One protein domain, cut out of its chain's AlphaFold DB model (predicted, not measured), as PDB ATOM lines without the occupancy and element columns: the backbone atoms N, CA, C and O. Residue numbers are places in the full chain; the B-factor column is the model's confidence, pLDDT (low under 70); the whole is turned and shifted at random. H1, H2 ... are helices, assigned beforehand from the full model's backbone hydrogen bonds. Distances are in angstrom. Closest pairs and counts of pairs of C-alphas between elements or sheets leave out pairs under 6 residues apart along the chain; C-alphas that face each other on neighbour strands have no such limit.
ATOM      1  N   ARG A 450     212.617 289.463 271.520       94.06
ATOM      2  CA  ARG A 450     213.322 288.480 270.670       94.06
ATOM      3  C   ARG A 450     212.356 287.627 269.845       94.06
ATOM      4  O   ARG A 450     211.931 286.555 270.265       94.06
ATOM      5  N   LEU A 451     212.013 288.103 268.648       95.19
ATOM      6  CA  LEU A 451     211.045 287.434 267.770       95.19
ATOM      7  C   LEU A 451     211.485 286.027 267.329       95.19
ATOM      8  O   LEU A 451     210.639 285.144 267.218       95.19
ATOM      9  N   ASP A 452     212.774 285.811 267.063       95.44
ATOM     10  CA  ASP A 452     213.262 284.513 266.582       95.44
ATOM     11  C   ASP A 452     213.251 283.454 267.690       95.44
ATOM     12  O   ASP A 452     212.736 282.365 267.454       95.44
ATOM     13  N   ASP A 453     213.659 283.806 268.916       94.75
ATOM     14  CA  ASP A 453     213.510 282.955 270.109       94.75
ATOM     15  C   ASP A 453     212.027 282.595 270.336       94.75
ATOM     16  O   ASP A 453     211.694 281.454 270.654       94.75
ATOM     17  N   LEU A 454     211.108 283.549 270.123       94.75
ATOM     18  CA  LEU A 454     209.669 283.309 270.253       94.75
ATOM     19  C   LEU A 454     209.142 282.358 269.169       94.75
ATOM     20  O   LEU A 454     208.368 281.450 269.471       94.75
ATOM     21  N   LYS A 455     209.567 282.539 267.911       93.69
ATOM     22  CA  LYS A 455     209.229 281.631 266.805       93.69
ATOM     23  C   LYS A 455     209.769 280.236 267.064       93.69
ATOM     24  O   LYS A 455     209.029 279.273 266.896       93.69
ATOM     25  N   GLN A 456     211.025 280.138 267.488       92.50
ATOM     26  CA  GLN A 456     211.670 278.884 267.843       92.50
ATOM     27  C   GLN A 456     210.900 278.198 268.972       92.50
ATOM     28  O   GLN A 456     210.539 277.039 268.816       92.50
ATOM     29  N   TYR A 457     210.521 278.914 270.035       90.56
ATOM     30  CA  TYR A 457     209.697 278.360 271.112       90.56
ATOM     31  C   TYR A 457     208.360 277.798 270.597       90.56
ATOM     32  O   TYR A 457     207.980 276.673 270.932       90.56
ATOM     33  N   VAL A 458     207.650 278.551 269.746       89.81
ATOM     34  CA  VAL A 458     206.368 278.124 269.156       89.81
ATOM     35  C   VAL A 458     206.546 276.932 268.195       89.81
ATOM     36  O   VAL A 458     205.697 276.040 268.165       89.81
ATOM     37  N   GLN A 459     207.649 276.874 267.440       86.69
ATOM     38  CA  GLN A 459     207.946 275.827 266.453       86.69
ATOM     39  C   GLN A 459     208.502 274.535 267.082       86.69
ATOM     40  O   GLN A 459     208.037 273.440 266.755       86.69
ATOM     41  N   GLU A 460     209.472 274.637 267.995       83.00
ATOM     42  CA  GLU A 460     210.145 273.505 268.648       83.00
ATOM     43  C   GLU A 460     209.212 272.733 269.576       83.00
ATOM     44  O   GLU A 460     209.274 271.503 269.628       83.00
ATOM     45  N   LYS A 461     208.267 273.416 270.237       74.31
ATOM     46  CA  LYS A 461     207.223 272.763 271.047       74.31
ATOM     47  C   LYS A 461     206.136 272.059 270.207       74.31
ATOM     48  O   LYS A 461     205.117 271.672 270.767       74.31
ATOM     49  N   LYS A 462     206.361 271.872 268.896       52.34
ATOM     50  CA  LYS A 462     205.594 271.091 267.902       52.34
ATOM     51  C   LYS A 462     204.055 271.102 268.067       52.34
ATOM     52  O   LYS A 462     203.461 270.344 268.827       52.34
ATOM     53  N   LEU A 463     203.427 271.867 267.167       57.97
ATOM     54  CA  LEU A 463     202.082 271.724 266.573       57.97
ATOM     55  C   LEU A 463     200.820 272.163 267.335       57.97
ATOM     56  O   LEU A 463     199.775 272.200 266.689       57.97
ATOM     57  N   LYS A 464     200.843 272.530 268.625       71.69
ATOM     58  CA  LYS A 464     199.579 272.919 269.307       71.69
ATOM     59  C   LYS A 464     199.608 274.101 270.273       71.69
ATOM     60  O   LYS A 464     198.537 274.447 270.763       71.69
ATOM     61  N   PHE A 465     200.751 274.733 270.551       85.69
ATOM     62  CA  PHE A 465     200.736 275.864 271.483       85.69
ATOM     63  C   PHE A 465     199.951 277.045 270.897       85.69
ATOM     64  O   PHE A 465     200.269 277.539 269.817       85.69
ATOM     65  N   LYS A 466     198.930 277.491 271.628       90.75
ATOM     66  CA  LYS A 466     198.099 278.655 271.305       90.75
ATOM     67  C   LYS A 466     198.279 279.675 272.420       90.75
ATOM     68  O   LYS A 466     198.116 279.311 273.584       90.75
ATOM     69  N   PHE A 467     198.561 280.945 272.109       91.75
ATOM     70  CA  PHE A 467     198.724 281.954 273.173       91.75
ATOM     71  C   PHE A 467     197.456 282.116 274.023       91.75
ATOM     72  O   PHE A 467     197.568 282.487 275.190       91.75
ATOM     73  N   LYS A 468     196.269 281.733 273.518       91.38
ATOM     74  CA  LYS A 468     195.046 281.680 274.338       91.38
ATOM     75  C   LYS A 468     195.165 280.776 275.571       91.38
ATOM     76  O   LYS A 468     194.437 280.992 276.530       91.38
ATOM     77  N   GLU A 469     196.045 279.768 275.557       92.12
ATOM     78  CA  GLU A 469     196.289 278.878 276.705       92.12
ATOM     79  C   GLU A 469     196.948 279.597 277.888       92.12
ATOM     80  O   GLU A 469     196.985 279.051 278.988       92.12
ATOM     81  N   LEU A 470     197.500 280.797 277.677       91.94
ATOM     82  CA  LEU A 470     198.059 281.613 278.756       91.94
ATOM     83  C   LEU A 470     196.968 282.331 279.561       91.94
ATOM     84  O   LEU A 470     197.221 282.727 280.702       91.94
ATOM     85  N   ASN A 471     195.763 282.456 279.001       91.12
ATOM     86  CA  ASN A 471     194.617 283.009 279.709       91.12
ATOM     87  C   ASN A 471     194.094 282.012 280.742       91.12
ATOM     88  O   ASN A 471     193.896 280.837 280.442       91.12
ATOM     89  N   ASP A 472     193.800 282.496 281.944       87.00
ATOM     90  CA  ASP A 472     193.254 281.696 283.050       87.00
ATOM     91  C   ASP A 472     192.036 282.357 283.719       87.00
ATOM     92  O   ASP A 472     191.735 282.116 284.885       87.00
ATOM     93  N   GLY A 473     191.333 283.219 282.978       86.56
ATOM     94  CA  GLY A 473     190.180 283.984 283.462       86.56
ATOM     95  C   GLY A 473     190.547 285.241 284.254       86.56
ATOM     96  O   GLY A 473     189.714 286.135 284.360       86.56
ATOM     97  N   ARG A 474     191.785 285.343 284.758       87.12
ATOM     98  CA  ARG A 474     192.300 286.515 285.488       87.12
ATOM     99  C   ARG A 474     193.395 287.254 284.720       87.12
ATOM    100  O   ARG A 474     193.473 288.478 284.822       87.12
ATOM    101  N   LEU A 475     194.186 286.531 283.926       91.00
ATOM    102  CA  LEU A 475     195.095 287.091 282.928       91.00
ATOM    103  C   LEU A 475     194.428 287.110 281.547       91.00
ATOM    104  O   LEU A 475     193.981 286.068 281.056       91.00
ATOM    105  N   ASN A 476     194.429 288.281 280.909       90.94
ATOM    106  CA  ASN A 476     194.155 288.433 279.484       90.94
ATOM    107  C   ASN A 476     195.468 288.754 278.763       90.94
ATOM    108  O   ASN A 476     195.957 289.884 278.794       90.94
ATOM    109  N   ILE A 477     196.039 287.752 278.098       92.12
ATOM    110  CA  ILE A 477     197.316 287.884 277.399       92.12
ATOM    111  C   ILE A 477     197.263 288.953 276.307       92.12
ATOM    112  O   ILE A 477     198.257 289.628 276.083       92.12
ATOM    113  N   ILE A 478     196.122 289.159 275.643       90.19
ATOM    114  CA  ILE A 478     196.001 290.170 274.583       90.19
ATOM    115  C   ILE A 478     196.165 291.568 275.163       90.19
ATOM    116  O   ILE A 478     196.971 292.353 274.667       90.19
ATOM    117  N   TYR A 479     195.444 291.843 276.246       89.50
ATOM    118  CA  TYR A 479     195.533 293.108 276.960       89.50
ATOM    119  C   TYR A 479     196.952 293.355 277.492       89.50
ATOM    120  O   TYR A 479     197.541 294.403 277.227       89.50
ATOM    121  N   TYR A 480     197.551 292.348 278.132       92.31
ATOM    122  CA  TYR A 480     198.918 292.428 278.641       92.31
ATOM    123  C   TYR A 480     199.940 292.748 277.531       92.31
ATOM    124  O   TYR A 480     200.752 293.664 277.656       92.31
ATOM    125  N   ILE A 481     199.862 292.049 276.395       93.50
ATOM    126  CA  ILE A 481     200.743 292.266 275.238       93.50
ATOM    127  C   ILE A 481     200.525 293.644 274.599       93.50
ATOM    128  O   ILE A 481     201.494 294.295 274.201       93.50
ATOM    129  N   ASN A 482     199.281 294.123 274.526       88.56
ATOM    130  CA  ASN A 482     198.987 295.483 274.078       88.56
ATOM    131  C   ASN A 482     199.649 296.525 274.991       88.56
ATOM    132  O   ASN A 482     200.295 297.438 274.481       88.56
ATOM    133  N   ASN A 483     199.577 296.356 276.315       88.69
ATOM    134  CA  ASN A 483     200.219 297.259 277.275       88.69
ATOM    135  C   ASN A 483     201.748 297.274 277.134       88.69
ATOM    136  O   ASN A 483     202.360 298.348 277.125       88.69
ATOM    137  N   LEU A 484     202.377 296.109 276.942       90.81
ATOM    138  CA  LEU A 484     203.817 296.029 276.663       90.81
ATOM    139  C   LEU A 484     204.198 296.739 275.355       90.81
ATOM    140  O   LEU A 484     205.244 297.381 275.271       90.81
ATOM    141  N   CYS A 485     203.367 296.639 274.319       89.62
ATOM    142  CA  CYS A 485     203.634 297.299 273.043       89.62
ATOM    143  C   CYS A 485     203.433 298.818 273.136       89.62
ATOM    144  O   CYS A 485     204.270 299.580 272.658       89.62
ATOM    145  N   ASN A 486     202.362 299.267 273.795       86.50
ATOM    146  CA  ASN A 486     202.038 300.686 273.971       86.50
ATOM    147  C   ASN A 486     203.080 301.415 274.835       86.50
ATOM    148  O   ASN A 486     203.370 302.584 274.599       86.50
ATOM    149  N   SER A 487     203.678 300.716 275.803       87.38
ATOM    150  CA  SER A 487     204.808 301.220 276.600       87.38
ATOM    151  C   SER A 487     206.156 301.168 275.864       87.38
ATOM    152  O   SER A 487     207.163 301.635 276.395       87.38
ATOM    153  N   GLY A 488     206.195 300.620 274.645       91.44
ATOM    154  CA  GLY A 488     207.409 300.487 273.838       91.44
ATOM    155  C   GLY A 488     208.371 299.393 274.311       91.44
ATOM    156  O   GLY A 488     209.504 299.350 273.836       91.44
ATOM    157  N   ILE A 489     207.945 298.515 275.230       91.12
ATOM    158  CA  ILE A 489     208.755 297.391 275.730       91.12
ATOM    159  C   ILE A 489     208.951 296.348 274.624       91.12
ATOM    160  O   ILE A 489     210.048 295.814 274.459       91.12
ATOM    161  N   ILE A 490     207.907 296.084 273.834       95.12
ATOM    162  CA  ILE A 490     207.964 295.148 272.704       95.12
ATOM    163  C   ILE A 490     207.641 295.834 271.381       95.12
ATOM    164  O   ILE A 490     206.937 296.839 271.326       95.12
ATOM    165  N   SER A 491     208.148 295.257 270.293       93.25
ATOM    166  CA  SER A 491     207.846 295.709 268.937       93.25
ATOM    167  C   SER A 491     206.458 295.266 268.468       93.25
ATOM    168  O   SER A 491     205.952 294.204 268.851       93.25
ATOM    169  N   SER A 492     205.895 296.026 267.526       87.19
ATOM    170  CA  SER A 492     204.667 295.664 266.808       87.19
ATOM    171  C   SER A 492     204.762 294.300 266.113       87.19
ATOM    172  O   SER A 492     203.765 293.591 266.021       87.19
ATOM    173  N   LEU A 493     205.960 293.886 265.676       90.62
ATOM    174  CA  LEU A 493     206.192 292.578 265.053       90.62
ATOM    175  C   LEU A 493     205.974 291.411 266.023       90.62
ATOM    176  O   LEU A 493     205.382 290.405 265.635       90.62
ATOM    177  N   ILE A 494     206.429 291.531 267.273       93.94
ATOM    178  CA  ILE A 494     206.201 290.495 268.292       93.94
ATOM    179  C   ILE A 494     204.735 290.447 268.675       93.94
ATOM    180  O   ILE A 494     204.149 289.366 268.671       93.94
ATOM    181  N   ARG A 495     204.130 291.609 268.934       92.56
ATOM    182  CA  ARG A 495     202.692 291.710 269.188       92.56
ATOM    183  C   ARG A 495     201.885 291.042 268.072       92.56
ATOM    184  O   ARG A 495     201.055 290.179 268.343       92.56
ATOM    185  N   PHE A 496     202.194 291.374 266.820       88.94
ATOM    186  CA  PHE A 496     201.564 290.782 265.643       88.94
ATOM    187  C   PHE A 496     201.737 289.261 265.600       88.94
ATOM    188  O   PHE A 496     200.772 288.534 265.375       88.94
ATOM    189  N   TYR A 497     202.955 288.766 265.830       92.56
ATOM    190  CA  TYR A 497     203.229 287.333 265.819       92.56
ATOM    191  C   TYR A 497     202.442 286.588 266.905       92.56
ATOM    192  O   TYR A 497     201.894 285.517 266.638       92.56
ATOM    193  N   ILE A 498     202.336 287.163 268.104       92.81
ATOM    194  CA  ILE A 498     201.528 286.613 269.198       92.81
ATOM    195  C   ILE A 498     200.056 286.554 268.794       92.81
ATOM    196  O   ILE A 498     199.415 285.526 268.986       92.81
ATOM    197  N   PHE A 499     199.529 287.622 268.194       90.44
ATOM    198  CA  PHE A 499     198.141 287.679 267.741       90.44
ATOM    199  C   PHE A 499     197.854 286.677 266.626       90.44
ATOM    200  O   PHE A 499     196.874 285.944 266.708       90.44
ATOM    201  N   TYR A 500     198.744 286.569 265.639       89.38
ATOM    202  CA  TYR A 500     198.650 285.579 264.566       89.38
ATOM    203  C   TYR A 500     198.604 284.139 265.096       89.38
ATOM    204  O   TYR A 500     197.887 283.303 264.555       89.38
ATOM    205  N   ASN A 501     199.326 283.856 266.183       91.56
ATOM    206  CA  ASN A 501     199.362 282.541 266.825       91.56
ATOM    207  C   ASN A 501     198.465 282.456 268.076       91.56
ATOM    208  O   ASN A 501     198.617 281.536 268.889       91.56
ATOM    209  N   TYR A 502     197.543 283.405 268.272       91.12
ATOM    210  CA  TYR A 502     196.680 283.419 269.452       91.12
ATOM    211  C   TYR A 502     195.776 282.192 269.485       91.12
ATOM    212  O   TYR A 502     195.754 281.459 270.479       91.12
TER     213      TYR A 502
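Overview. This is residues 450 to 502 of the 1034 residues of an uncharacterized protein of Anaeromyces robustus (UniProt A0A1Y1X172). A flat, small domain in which H3 and H4 make a helical hairpin, with H1 loosely beside H4 and set well away from H3, and the short H2 near the open end of the hairpin, where H3 begins and H4 ends. H1, H3 and H4 have lines at shallow tilts, and H1 runs the same way as H4 while H3 runs opposite to H4. The printed part has 53 residues with four named helices, H1, H2, H3 and H4 along the chain, and no named strand; the class is all helix. It is compact, with a radius of gyration of the C-alphas of 11.2 A, and spans 31 by 27 by 14 A.

Along the chain. H1 holds residues 451 to 460, beginning at C-alpha 451 at (211.045, 287.434, 267.770), and measures 14.0 A from first to last C-alpha. H2, residues 467 to 470, is 5.6 A long. H3, residues 477 to 486, begins at C-alpha 477 at (197.316, 287.884, 277.399) and is 14.1 A long. H4, residues 492 to 500, is 12.0 A long and ends at C-alpha 500 at (198.650, 285.579, 264.566).

Arrangement. H1 and H4 are close but not clearly touching, with the closest C-alphas, those of Leu 451 and Ile 494, 5.8 A apart. They run the same way at a shallow tilt of 23 degrees. H1 is apart from H2 and from H3. H2 and H3 only just touch, with 3 pairs of C-alphas within 8 A, and touch only at the corner by their link; the closest C-alphas are those of Leu 470 and Ile 477, 6.5 A apart. H2 and H4 are close but not clearly touching, with the C-alphas of Phe 467 and Ile 498 the closest at 6.7 A. H3 and H4 touch and form a hairpin, opposite ways at a shallow tilt of 14 degrees; their closest C-alphas, those of Ile 481 and Arg 495, are 6.4 A apart. In H1, H3 and H4 every pair of O of residue i and N of residue i+4 is within hydrogen-bond range; H2 is too short for such a pair, and its 1 pair of O of residue i and N of residue i+3 is within range.

Size, cuts and confidence. The two C-alphas farthest apart are those of Lys 462 and Ser 487, at 31.4 A, and the C-alphas of Arg 450 and Tyr 502, the first and last printed, are 17.4 A apart. The printed part has no cut. The links from H1 to H2 and from H2 to H3 are short, the link from H3 to H4 is tight, and there is no long link. The mean pLDDT of the printed part is 88.8, and residues 462 to 463 are under 70.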